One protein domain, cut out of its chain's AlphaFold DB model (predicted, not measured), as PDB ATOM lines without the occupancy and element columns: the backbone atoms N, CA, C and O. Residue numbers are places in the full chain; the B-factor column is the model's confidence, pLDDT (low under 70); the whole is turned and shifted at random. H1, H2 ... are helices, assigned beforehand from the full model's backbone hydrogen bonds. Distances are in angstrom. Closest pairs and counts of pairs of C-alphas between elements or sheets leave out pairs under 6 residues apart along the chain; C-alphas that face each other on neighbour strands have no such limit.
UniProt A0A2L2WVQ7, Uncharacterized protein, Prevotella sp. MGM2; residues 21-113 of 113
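What this domain is: This is residues 21 to 113 of the 113 residues of an uncharacterized protein of Prevotella sp. MGM2 (UniProt A0A2L2WVQ7). A long, loose rod opens from a three-helix bundle at one end into a wide loop at the other: H1 folds back along part of the longest helix, H2, and H4 packs slantwise on both. Beyond the bundle H3 and the far part of H2 spread apart, joined by residues 74 to 86, with an empty middle between them. The printed part has 93 residues with four named helices, H1 to H4 in chain order, and no named strand; its class is all helix. It is loose, with a radius of gyration of the C-alphas of 16.9 A and spans of 57 by 26 by 19 A.

How they stand to each other: Start at H2, residues 47 to 73. H1, residues 21 to 37, touches it at Ala 27 and Gly 53, their closest C-alphas, 4.1 A apart; this helical hairpin has a shallow tilt of 17 degrees, opposite ways. H4, residues 97 to 112, touches residues 48 to 56 of H2 alone, at a steep tilt of 40 degrees, opposite ways; the closest C-alphas, of Ser 52 and Ala 108, are 4.7 A apart. H4 touches residues 21 to 26 of H1 alone, at a steep tilt of 41 degrees, the same way; the closest C-alphas, of Gly 22 and Val 97, are 4.3 A apart. H1, H2 and H4 are an up and down bundle, each running against the one before it. H3, residues 87 to 95, is apart from H1 and H2, and meets H4 only through their link. Every O i to N i+4 pair is within hydrogen-bond range in H2 and H3, against 11 of 13 in H1 and 11 of 12 in H4.

Where its parts are: Find C-alpha 47 at (31.146, 47.686, -53.409); from there H2 runs 38.7 A to C-alpha 73 at (37.780, 10.014, -47.292). H1 spans 22.5 A, with a kink of 40 degrees near residue 31; H3 spans 12.3 A. H4 spans 22.7 A and ends at C-alpha 112, (38.564, 48.551, -47.424).

The domain as a whole: The C-alphas farthest apart, of Asn 42 and Gly 79, are 57.3 A apart. The printed part has no cut; look for the long link from H2 to H3, while H1 to H2 is short and H3 to H4 tight. Residues 65 to 70, in H2, and 84 to 93, of which 87 to 93 belong to H3, stand free. In this model pLDDT is under 70 at residues 75 to 86 and 111 to 113.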
ATOM      1  N   ALA A  21      32.317  28.504 -39.971       92.38
ATOM      2  CA  ALA A  21      31.032  29.072 -39.576       92.38
ATOM      3  C   ALA A  21      31.182  30.538 -39.140       92.38
ATOM      4  O   ALA A  21      30.366  31.372 -39.522       92.38
ATOM      5  N   GLY A  22      32.259  30.872 -38.423       91.12
ATOM      6  CA  GLY A  22      32.613  32.260 -38.116       91.12
ATOM      7  C   GLY A  22      32.840  33.097 -39.376       91.12
ATOM      8  O   GLY A  22      32.252  34.164 -39.521       91.12
ATOM      9  N   ALA A  23      33.606  32.576 -40.337       92.00
ATOM     10  CA  ALA A  23      33.795  33.213 -41.642       92.00
ATOM     11  C   ALA A  23      32.468  33.432 -42.393       92.00
ATOM     12  O   ALA A  23      32.264  34.483 -43.000       92.00
ATOM     13  N   LEU A  24      31.544  32.467 -42.319       93.06
ATOM     14  CA  LEU A  24      30.218  32.584 -42.929       93.06
ATOM     15  C   LEU A  24      29.383  33.690 -42.276       93.06
ATOM     16  O   LEU A  24      28.731  34.455 -42.982       93.06
ATOM     17  N   LEU A  25      29.415  33.792 -40.945       93.19
ATOM     18  CA  LEU A  25      28.713  34.847 -40.212       93.19
ATOM     19  C   LEU A  25      29.225  36.235 -40.606       93.19
ATOM     20  O   LEU A  25      28.412  37.120 -40.865       93.19
ATOM     21  N   SER A  26      30.544  36.409 -40.729       90.62
ATOM     22  CA  SER A  26      31.132  37.646 -41.257       90.62
ATOM     23  C   SER A  26      30.653  37.937 -42.679       90.62
ATOM     24  O   SER A  26      30.261  39.061 -42.977       90.62
ATOM     25  N   ALA A  27      30.624  36.924 -43.550       90.62
ATOM     26  CA  ALA A  27      30.119  37.053 -44.917       90.62
ATOM     27  C   ALA A  27      28.674  37.563 -44.960       90.62
ATOM     28  O   ALA A  27      28.369  38.511 -45.680       90.62
ATOM     29  N   VAL A  28      27.795  36.952 -44.164       91.56
ATOM     30  CA  VAL A  28      26.393  37.369 -44.048       91.56
ATOM     31  C   VAL A  28      26.312  38.798 -43.514       91.56
ATOM     32  O   VAL A  28      25.577  39.612 -44.065       91.56
ATOM     33  N   PHE A  29      27.096  39.136 -42.491       90.38
ATOM     34  CA  PHE A  29      27.119  40.492 -41.952       90.38
ATOM     35  C   PHE A  29      27.506  41.523 -43.022       90.38
ATOM     36  O   PHE A  29      26.770  42.486 -43.231       90.38
ATOM     37  N   PHE A  30      28.598  41.304 -43.755       88.25
ATOM     38  CA  PHE A  30      29.048  42.243 -44.781       88.25
ATOM     39  C   PHE A  30      28.083  42.347 -45.964       88.25
ATOM     40  O   PHE A  30      27.778  43.462 -46.368       88.25
ATOM     41  N   LEU A  31      27.554  41.228 -46.477       87.81
ATOM     42  CA  LEU A  31      26.665  41.224 -47.649       87.81
ATOM     43  C   LEU A  31      25.273  41.805 -47.374       87.81
ATOM     44  O   LEU A  31      24.661  42.352 -48.287       87.81
ATOM     45  N   PHE A  32      24.755  41.671 -46.150       87.94
ATOM     46  CA  PHE A  32      23.392  42.106 -45.825       87.94
ATOM     47  C   PHE A  32      23.335  43.410 -45.032       87.94
ATOM     48  O   PHE A  32      22.389  44.173 -45.206       87.94
ATOM     49  N   LEU A  33      24.307  43.666 -44.154       85.69
ATOM     50  CA  LEU A  33      24.338  44.861 -43.305       85.69
ATOM     51  C   LEU A  33      25.461  45.813 -43.726       85.69
ATOM     52  O   LEU A  33      25.214  47.004 -43.899       85.69
ATOM     53  N   GLY A  34      26.667  45.287 -43.956       81.00
ATOM     54  CA  GLY A  34      27.837  46.079 -44.350       81.00
ATOM     55  C   GLY A  34      27.612  46.885 -45.630       81.00
ATOM     56  O   GLY A  34      27.979  48.053 -45.676       81.00
ATOM     57  N   VAL A  35      26.915  46.313 -46.619       84.38
ATOM     58  CA  VAL A  35      26.605  46.985 -47.896       84.38
ATOM     59  C   VAL A  35      25.899  48.328 -47.710       84.38
ATOM     60  O   VAL A  35      26.157  49.243 -48.486       84.38
ATOM     61  N   PHE A  36      25.049  48.469 -46.690       84.25
ATOM     62  CA  PHE A  36      24.324  49.713 -46.422       84.25
ATOM     63  C   PHE A  36      25.041  50.612 -45.413       84.25
ATOM     64  O   PHE A  36      24.936  51.831 -45.505       84.25
ATOM     65  N   ILE A  37      25.752  50.022 -44.447       82.81
ATOM     66  CA  ILE A  37      26.457  50.771 -43.395       82.81
ATOM     67  C   ILE A  37      27.705  51.464 -43.951       82.81
ATOM     68  O   ILE A  37      28.002  52.587 -43.557       82.81
ATOM     69  N   GLU A  38      28.429  50.809 -44.858       78.75
ATOM     70  CA  GLU A  38      29.672  51.326 -45.448       78.75
ATOM     71  C   GLU A  38      29.439  52.077 -46.767       78.75
ATOM     72  O   GLU A  38      30.399  52.406 -47.462       78.75
ATOM     73  N   ALA A  39      28.183  52.308 -47.163       79.94
ATOM     74  CA  ALA A  39      27.880  53.036 -48.389       79.94
ATOM     75  C   ALA A  39      28.300  54.512 -48.252       79.94
ATOM     76  O   ALA A  39      28.017  55.156 -47.241       79.94
ATOM     77  N   GLY A  40      28.997  55.046 -49.261       76.62
ATOM     78  CA  GLY A  40      29.430  56.446 -49.269       76.62
ATOM     79  C   GLY A  40      28.259  57.433 -49.339       76.62
ATOM     80  O   GLY A  40      27.144  57.059 -49.692       76.62
ATOM     81  N   GLU A  41      28.515  58.721 -49.073       73.19
ATOM     82  CA  GLU A  41      27.479  59.777 -48.990       73.19
ATOM     83  C   GLU A  41      26.576  59.902 -50.237       73.19
ATOM     84  O   GLU A  41      25.486  60.458 -50.144       73.19
ATOM     85  N   ASN A  42      26.989  59.351 -51.387       76.38
ATOM     86  CA  ASN A  42      26.225  59.342 -52.639       76.38
ATOM     87  C   ASN A  42      26.012  57.936 -53.234       76.38
ATOM     88  O   ASN A  42      25.605  57.816 -54.391       76.38
ATOM     89  N   GLU A  43      26.292  56.870 -52.482       77.06
ATOM     90  CA  GLU A  43      26.156  55.490 -52.952       77.06
ATOM     91  C   GLU A  43      25.042  54.767 -52.189       77.06
ATOM     92  O   GLU A  43      24.887  54.910 -50.983       77.06
ATOM     93  N   THR A  44      24.246  53.959 -52.892       77.25
ATOM     94  CA  THR A  44      23.208  53.115 -52.272       77.25
ATOM     95  C   THR A  44      23.758  51.806 -51.702       77.25
ATOM     96  O   THR A  44      23.053  51.124 -50.962       77.25
ATOM     97  N   TRP A  45      24.980  51.425 -52.077       80.75
ATOM     98  CA  TRP A  45      25.587  50.139 -51.754       80.75
ATOM     99  C   TRP A  45      27.113  50.227 -51.831       80.75
ATOM    100  O   TRP A  45      27.657  50.691 -52.829       80.75
ATOM    101  N   SER A  46      27.797  49.746 -50.792       84.00
ATOM    102  CA  SER A  46      29.259  49.674 -50.752       84.00
ATOM    103  C   SER A  46      29.772  48.463 -51.520       84.00
ATOM    104  O   SER A  46      29.594  47.311 -51.111       84.00
ATOM    105  N   LEU A  47      30.470  48.722 -52.625       83.38
ATOM    106  CA  LEU A  47      31.146  47.686 -53.409       83.38
ATOM    107  C   LEU A  47      32.239  46.986 -52.587       83.38
ATOM    108  O   LEU A  47      32.466  45.788 -52.754       83.38
ATOM    109  N   GLN A  48      32.875  47.709 -51.663       83.06
ATOM    110  CA  GLN A  48      33.893  47.162 -50.767       83.06
ATOM    111  C   GLN A  48      33.291  46.148 -49.786       83.06
ATOM    112  O   GLN A  48      33.803  45.034 -49.676       83.06
ATOM    113  N   ALA A  49      32.160  46.475 -49.155       84.56
ATOM    114  CA  ALA A  49      31.445  45.543 -48.285       84.56
ATOM    115  C   ALA A  49      31.013  44.277 -49.042       84.56
ATOM    116  O   ALA A  49      31.123  43.164 -48.519       84.56
ATOM    117  N   VAL A  50      30.580  44.423 -50.302       87.44
ATOM    118  CA  VAL A  50      30.242  43.279 -51.161       87.44
ATOM    119  C   VAL A  50      31.459  42.377 -51.376       87.44
ATOM    120  O   VAL A  50      31.356  41.167 -51.172       87.44
ATOM    121  N   TRP A  51      32.619  42.935 -51.736       87.25
ATOM    122  CA  TRP A  51      33.854  42.163 -51.934       87.25
ATOM    123  C   TRP A  51      34.335  41.475 -50.655       87.25
ATOM    124  O   TRP A  51      34.663  40.287 -50.680       87.25
ATOM    125  N   SER A  52      34.312  42.186 -49.530       87.38
ATOM    126  CA  SER A  52      34.640  41.665 -48.200       87.38
ATOM    127  C   SER A  52      33.747  40.492 -47.797       87.38
ATOM    128  O   SER A  52      34.223  39.451 -47.321       87.38
ATOM    129  N   GLY A  53      32.445  40.626 -48.051       88.31
ATOM    130  CA  GLY A  53      31.470  39.567 -47.848       88.31
ATOM    131  C   GLY A  53      31.718  38.361 -48.752       88.31
ATOM    132  O   GLY A  53      31.750  37.226 -48.273       88.31
ATOM    133  N   LEU A  54      31.985  38.590 -50.041       90.25
ATOM    134  CA  LEU A  54      32.266  37.525 -51.006       90.25
ATOM    135  C   LEU A  54      33.527  36.730 -50.632       90.25
ATOM    136  O   LEU A  54      33.517  35.501 -50.665       90.25
ATOM    137  N   MET A  55      34.600  37.413 -50.225       88.75
ATOM    138  CA  MET A  55      35.854  36.770 -49.815       88.75
ATOM    139  C   MET A  55      35.679  35.934 -48.547       88.75
ATOM    140  O   MET A  55      36.130  34.787 -48.491       88.75
ATOM    141  N   SER A  56      34.957  36.463 -47.557       91.19
ATOM    142  CA  SER A  56      34.616  35.722 -46.335       91.19
ATOM    143  C   SER A  56      33.796  34.463 -46.650       91.19
ATOM    144  O   SER A  56      34.043  33.390 -46.091       91.19
ATOM    145  N   MET A  57      32.875  34.558 -47.616       91.94
ATOM    146  CA  MET A  57      32.068  33.431 -48.081       91.94
ATOM    147  C   MET A  57      32.931  32.388 -48.799       91.94
ATOM    148  O   MET A  57      32.807  31.199 -48.510       91.94
ATOM    149  N   CYS A  58      33.854  32.811 -49.668       91.56
ATOM    150  CA  CYS A  58      34.807  31.921 -50.332       91.56
ATOM    151  C   CYS A  58      35.651  31.126 -49.325       91.56
ATOM    152  O   CYS A  58      35.786  29.911 -49.471       91.56
ATOM    153  N   ILE A  59      36.168  31.774 -48.275       89.75
ATOM    154  CA  ILE A  59      36.927  31.099 -47.207       89.75
ATOM    155  C   ILE A  59      36.060  30.035 -46.523       89.75
ATOM    156  O   ILE A  59      36.501  28.897 -46.344       89.75
ATOM    157  N   SER A  60      34.813  30.375 -46.191       93.19
ATOM    158  CA  SER A  60      33.874  29.426 -45.586       93.19
ATOM    159  C   SER A  60      33.580  28.229 -46.500       93.19
ATOM    160  O   SER A  60      33.624  27.081 -46.054       93.19
ATOM    161  N   VAL A  61      33.364  28.467 -47.798       93.31
ATOM    162  CA  VAL A  61      33.123  27.408 -48.790       93.31
ATOM    163  C   VAL A  61      34.332  26.483 -48.919       93.31
ATOM    164  O   VAL A  61      34.162  25.265 -48.914       93.31
ATOM    165  N   ILE A  62      35.553  27.026 -48.979       93.50
ATOM    166  CA  ILE A  62      36.787  26.226 -49.029       93.50
ATOM    167  C   ILE A  62      36.877  25.314 -47.802       93.50
ATOM    168  O   ILE A  62      37.137  24.117 -47.937       93.50
ATOM    169  N   ILE A  63      36.601  25.850 -46.612       93.12
ATOM    170  CA  ILE A  63      36.573  25.068 -45.372       93.12
ATOM    171  C   ILE A  63      35.494  23.980 -45.428       93.12
ATOM    172  O   ILE A  63      35.762  22.834 -45.066       93.12
ATOM    173  N   GLY A  64      34.301  24.301 -45.930       90.38
ATOM    174  CA  GLY A  64      33.226  23.333 -46.136       90.38
ATOM    175  C   GLY A  64      33.628  22.196 -47.078       90.38
ATOM    176  O   GLY A  64      33.362  21.032 -46.785       90.38
ATOM    177  N   ILE A  65      34.335  22.499 -48.170       92.44
ATOM    178  CA  ILE A  65      34.866  21.491 -49.099       92.44
ATOM    179  C   ILE A  65      35.901  20.604 -48.399       92.44
ATOM    180  O   ILE A  65      35.840  19.380 -48.531       92.44
ATOM    181  N   ILE A  66      36.822  21.189 -47.629       91.19
ATOM    182  CA  ILE A  66      37.826  20.438 -46.859       91.19
ATOM    183  C   ILE A  66      37.141  19.499 -45.862       91.19
ATOM    184  O   ILE A  66      37.501  18.324 -45.784       91.19
ATOM    185  N   ALA A  67      36.117  19.982 -45.154       88.44
ATOM    186  CA  ALA A  67      35.317  19.160 -44.259       88.44
ATOM    187  C   ALA A  67      34.630  18.019 -45.030       88.44
ATOM    188  O   ALA A  67      34.798  16.852 -44.689       88.44
ATOM    189  N   LEU A  68      33.935  18.302 -46.133       87.94
ATOM    190  CA  LEU A  68      33.294  17.256 -46.939       87.94
ATOM    191  C   LEU A  68      34.291  16.183 -47.405       87.94
ATOM    192  O   LEU A  68      34.000  14.988 -47.311       87.94
ATOM    193  N   LEU A  69      35.478  16.588 -47.864       88.62
ATOM    194  CA  LEU A  69      36.547  15.665 -48.246       88.62
ATOM    195  C   LEU A  69      37.040  14.842 -47.052       88.62
ATOM    196  O   LEU A  69      37.219  13.632 -47.190       88.62
ATOM    197  N   TYR A  70      37.200  15.460 -45.880       85.56
ATOM    198  CA  TYR A  70      37.577  14.769 -44.649       85.56
ATOM    199  C   TYR A  70      36.577  13.668 -44.287       85.56
ATOM    200  O   TYR A  70      36.962  12.504 -44.126       85.56
ATOM    201  N   TRP A  71      35.284  13.994 -44.227       80.00
ATOM    202  CA  TRP A  71      34.260  13.010 -43.874       80.00
ATOM    203  C   TRP A  71      34.141  11.905 -44.926       80.00
ATOM    204  O   TRP A  71      34.024  10.727 -44.581       80.00
ATOM    205  N   LYS A  72      34.240  12.255 -46.213       81.31
ATOM    206  CA  LYS A  72      34.140  11.283 -47.306       81.31
ATOM    207  C   LYS A  72      35.333  10.324 -47.359       81.31
ATOM    208  O   LYS A  72      35.139   9.142 -47.637       81.31
ATOM    209  N   LEU A  73      36.552  10.801 -47.107       79.69
ATOM    210  CA  LEU A  73      37.780  10.014 -47.292       79.69
ATOM    211  C   LEU A  73      38.276   9.331 -46.011       79.69
ATOM    212  O   LEU A  73      38.846   8.237 -46.088       79.69
ATOM    213  N   ILE A  74      38.083   9.970 -44.854       73.31
ATOM    214  CA  ILE A  74      38.646   9.537 -43.569       73.31
ATOM    215  C   ILE A  74      37.544   8.980 -42.664       73.31
ATOM    216  O   ILE A  74      37.633   7.816 -42.266       73.31
ATOM    217  N   ALA A  75      36.486   9.753 -42.394       64.81
ATOM    218  CA  ALA A  75      35.426   9.329 -41.471       64.81
ATOM    219  C   ALA A  75      34.554   8.181 -42.021       64.81
ATOM    220  O   ALA A  75      34.087   7.330 -41.265       64.81
ATOM    221  N   SER A  76      34.389   8.078 -43.347       57.34
ATOM    222  CA  SER A  76      33.665   6.958 -43.978       57.34
ATOM    223  C   SER A  76      34.265   5.584 -43.654       57.34
ATOM    224  O   SER A  76      33.571   4.573 -43.715       57.34
ATOM    225  N   LYS A  77      35.543   5.537 -43.252       59.78
ATOM    226  CA  LYS A  77      36.250   4.303 -42.886       59.78
ATOM    227  C   LYS A  77      36.129   3.939 -41.406       59.78
ATOM    228  O   LYS A  77      36.610   2.877 -41.015       59.78
ATOM    229  N   THR A  78      35.559   4.806 -40.570       58.09
ATOM    230  CA  THR A  78      35.595   4.650 -39.108       58.09
ATOM    231  C   THR A  78      34.247   4.346 -38.471       58.09
ATOM    232  O   THR A  78      34.241   3.957 -37.309       58.09
ATOM    233  N   GLY A  79      33.127   4.449 -39.201       55.09
ATOM    234  CA  GLY A  79      31.795   4.017 -38.739       55.09
ATOM    235  C   GLY A  79      31.233   4.796 -37.542       55.09
ATOM    236  O   GLY A  79      30.182   4.444 -37.015       55.09
ATOM    237  N   VAL A  80      31.920   5.851 -37.111       56.00
ATOM    238  CA  VAL A  80      31.563   6.672 -35.957       56.00
ATOM    239  C   VAL A  80      31.462   8.114 -36.448       56.00
ATOM    240  O   VAL A  80      32.462   8.703 -36.845       56.00
ATOM    241  N   LEU A  81      30.237   8.652 -36.479       53.41
ATOM    242  CA  LEU A  81      29.938   9.979 -37.040       53.41
ATOM    243  C   LEU A  81      30.395  11.128 -36.124       53.41
ATOM    244  O   LEU A  81      30.681  12.221 -36.602       53.41
ATOM    245  N   PHE A  82      30.471  10.857 -34.819       55.75
ATOM    246  CA  PHE A  82      30.920  11.788 -33.791       55.75
ATOM    247  C   PHE A  82      31.970  11.106 -32.916       55.75
ATOM    248  O   PHE A  82      31.668  10.055 -32.341       55.75
ATOM    249  N   PRO A  83      33.175  11.682 -32.761       57.66
ATOM    250  CA  PRO A  83      34.144  11.168 -31.802       57.66
ATOM    251  C   PRO A  83      33.497  11.163 -30.418       57.66
ATOM    252  O   PRO A  83      32.565  11.932 -30.158       57.66
ATOM    253  N   ARG A  84      34.005  10.344 -29.494       59.94
ATOM    254  CA  ARG A  84      33.673  10.497 -28.068       59.94
ATOM    255  C   ARG A  84      34.323  11.786 -27.562       59.94
ATOM    256  O   ARG A  84      35.332  11.769 -26.866       59.94
ATOM    257  N   LEU A  85      33.788  12.923 -27.989       59.38
ATOM    258  CA  LEU A  85      34.253  14.237 -27.601       59.38
ATOM    259  C   LEU A  85      33.858  14.439 -26.144       59.38
ATOM    260  O   LEU A  85      32.678  14.495 -25.808       59.38
ATOM    261  N   ASN A  86      34.857  14.582 -25.279       65.81
ATOM    262  CA  ASN A  86      34.637  15.177 -23.968       65.81
ATOM    263  C   ASN A  86      34.071  16.591 -24.177       65.81
ATOM    264  O   ASN A  86      34.541  17.303 -25.067       65.81
ATOM    265  N   GLY A  87      33.097  17.018 -23.363       70.25
ATOM    266  CA  GLY A  87      32.391  18.301 -23.541       70.25
ATOM    267  C   GLY A  87      33.309  19.521 -23.724       70.25
ATOM    268  O   GLY A  87      32.959  20.451 -24.441       70.25
ATOM    269  N   PHE A  88      34.531  19.475 -23.184       77.31
ATOM    270  CA  PHE A  88      35.571  20.485 -23.395       77.31
ATOM    271  C   PHE A  88      36.020  20.636 -24.862       77.31
ATOM    272  O   PHE A  88      36.160  21.756 -25.349       77.31
ATOM    273  N   LYS A  89      36.208  19.529 -25.596       75.50
ATOM    274  CA  LYS A  89      36.617  19.542 -27.015       75.50
ATOM    275  C   LYS A  89      35.525  20.145 -27.905       75.50
ATOM    276  O   LYS A  89      35.824  20.889 -28.834       75.50
ATOM    277  N   LEU A  90      34.259  19.878 -27.577       77.12
ATOM    278  CA  LEU A  90      33.111  20.495 -28.241       77.12
ATOM    279  C   LEU A  90      33.056  22.006 -27.969       77.12
ATOM    280  O   LEU A  90      32.848  22.794 -28.885       77.12
ATOM    281  N   LEU A  91      33.297  22.412 -26.721       84.06
ATOM    282  CA  LEU A  91      33.315  23.819 -26.322       84.06
ATOM    283  C   LEU A  91      34.427  24.598 -27.044       84.06
ATOM    284  O   LEU A  91      34.195  25.713 -27.499       84.06
ATOM    285  N   LEU A  92      35.591  23.976 -27.247       83.94
ATOM    286  CA  LEU A  92      36.677  24.504 -28.080       83.94
ATOM    287  C   LEU A  92      36.278  24.677 -29.553       83.94
ATOM    288  O   LEU A  92      36.638  25.681 -30.164       83.94
ATOM    289  N   ALA A  93      35.518  23.735 -30.117       82.06
ATOM    290  CA  ALA A  93      35.004  23.850 -31.482       82.06
ATOM    291  C   ALA A  93      33.968  24.977 -31.634       82.06
ATOM    292  O   ALA A  93      33.929  25.636 -32.665       82.06
ATOM    293  N   PHE A  94      33.165  25.257 -30.604       84.25
ATOM    294  CA  PHE A  94      32.302  26.443 -30.602       84.25
ATOM    295  C   PHE A  94      33.101  27.736 -30.410       84.25
ATOM    296  O   PHE A  94      32.831  28.736 -31.072       84.25
ATOM    297  N   ALA A  95      34.115  27.717 -29.547       89.75
ATOM    298  CA  ALA A  95      34.966  28.875 -29.310       89.75
ATOM    299  C   ALA A  95      35.754  29.297 -30.562       89.75
ATOM    300  O   ALA A  95      36.058  30.479 -30.703       89.75
ATOM    301  N   SER A  96      36.047  28.377 -31.492       90.88
ATOM    302  CA  SER A  96      36.770  28.684 -32.735       90.88
ATOM    303  C   SER A  96      35.966  29.506 -33.753       90.88
ATOM    304  O   SER A  96      36.551  30.042 -34.695       90.88
ATOM    305  N   VAL A  97      34.660  29.694 -33.538       91.75
ATOM    306  CA  VAL A  97      33.827  30.613 -34.333       91.75
ATOM    307  C   VAL A  97      34.313  32.056 -34.190       91.75
ATOM    308  O   VAL A  97      34.432  32.772 -35.183       91.75
ATOM    309  N   VAL A  98      34.657  32.474 -32.967       92.25
ATOM    310  CA  VAL A  98      35.101  33.842 -32.655       92.25
ATOM    311  C   VAL A  98      36.373  34.241 -33.422       92.25
ATOM    312  O   VAL A  98      36.343  35.268 -34.100       92.25
ATOM    313  N   PRO A  99      37.480  33.467 -33.396       90.94
ATOM    314  CA  PRO A  99      38.656  33.788 -34.201       90.94
ATOM    315  C   PRO A  99      38.386  33.686 -35.710       90.94
ATOM    316  O   PRO A  99      38.989  34.440 -36.469       90.94
ATOM    317  N   GLY A 100      37.459  32.822 -36.145       87.88
ATOM    318  CA  GLY A 100      36.985  32.777 -37.534       87.88
ATOM    319  C   GLY A 100      36.363  34.095 -37.985       87.88
ATOM    320  O   GLY A 100      36.727  34.629 -39.036       87.88
ATOM    321  N   MET A 101      35.485  34.663 -37.155       89.94
ATOM    322  CA  MET A 101      34.913  35.988 -37.398       89.94
ATOM    323  C   MET A 101      35.984  37.080 -37.370       89.94
ATOM    324  O   MET A 101      36.097  37.852 -38.317       89.94
ATOM    325  N   ALA A 102      36.804  37.124 -36.318       89.62
ATOM    326  CA  ALA A 102      37.795  38.183 -36.132       89.62
ATOM    327  C   ALA A 102      38.806  38.256 -37.288       89.62
ATOM    328  O   ALA A 102      39.105  39.345 -37.773       89.62
ATOM    329  N   LEU A 103      39.305  37.108 -37.762       88.38
ATOM    330  CA  LEU A 103      40.277  37.073 -38.853       88.38
ATOM    331  C   LEU A 103      39.657  37.489 -40.191       88.38
ATOM    332  O   LEU A 103      40.278  38.231 -40.944       88.38
ATOM    333  N   THR A 104      38.441  37.030 -40.489       87.44
ATOM    334  CA  THR A 104      37.766  37.377 -41.751       87.44
ATOM    335  C   THR A 104      37.334  38.835 -41.802       87.44
ATOM    336  O   THR A 104      37.490  39.468 -42.840       87.44
ATOM    337  N   ILE A 105      36.900  39.398 -40.673       85.62
ATOM    338  CA  ILE A 105      36.644  40.836 -40.535       85.62
ATOM    339  C   ILE A 105      37.949  41.631 -40.683       85.62
ATOM    340  O   ILE A 105      37.994  42.599 -41.435       85.62
ATOM    341  N   GLY A 106      39.032  41.211 -40.023       84.19
ATOM    342  CA  GLY A 106      40.335  41.869 -40.149       84.19
ATOM    343  C   GLY A 106      40.885  41.847 -41.580       84.19
ATOM    344  O   GLY A 106      41.389  42.860 -42.057       84.19
ATOM    345  N   LEU A 107      40.744  40.719 -42.283       80.56
ATOM    346  CA  LEU A 107      41.091  40.597 -43.702       80.56
ATOM    347  C   LEU A 107      40.224  41.504 -44.573       80.56
ATOM    348  O   LEU A 107      40.764  42.207 -45.414       80.56
ATOM    349  N   ALA A 108      38.908  41.524 -44.351       76.06
ATOM    350  CA  ALA A 108      37.988  42.419 -45.050       76.06
ATOM    351  C   ALA A 108      38.408  43.892 -44.916       76.06
ATOM    352  O   ALA A 108      38.506  44.591 -45.920       76.06
ATOM    353  N   TYR A 109      38.765  44.345 -43.709       72.06
ATOM    354  CA  TYR A 109      39.241  45.715 -43.486       72.06
ATOM    355  C   TYR A 109      40.536  46.061 -44.231       72.06
ATOM    356  O   TYR A 109      40.709  47.212 -44.622       72.06
ATOM    357  N   GLN A 110      41.427  45.094 -44.476       72.44
ATOM    358  CA  GLN A 110      42.629  45.333 -45.288       72.44
ATOM    359  C   GLN A 110      42.327  45.587 -46.770       72.44
ATOM    360  O   GLN A 110      43.191  46.103 -47.467       72.44
ATOM    361  N   PHE A 111      41.135  45.227 -47.253       59.06
ATOM    362  CA  PHE A 111      40.684  45.533 -48.615       59.06
ATOM    363  C   PHE A 111      39.812  46.799 -48.692       59.06
ATOM    364  O   PHE A 111      39.486  47.241 -49.793       59.06
ATOM    365  N   ILE A 112      39.405  47.348 -47.541       57.12
ATOM    366  CA  ILE A 112      38.564  48.551 -47.424       57.12
ATOM    367  C   ILE A 112      39.427  49.829 -47.340       57.12
ATOM    368  O   ILE A 112      39.015  50.860 -47.874       57.12
ATOM    369  N   MET A 113      40.610  49.765 -46.706       50.56
ATOM    370  CA  MET A 113      41.628  50.841 -46.705       50.56
ATOM    371  C   MET A 113      42.505  50.815 -47.956       50.56
ATOM    372  O   MET A 113      42.877  51.920 -48.411       50.56
TER     373      MET A 113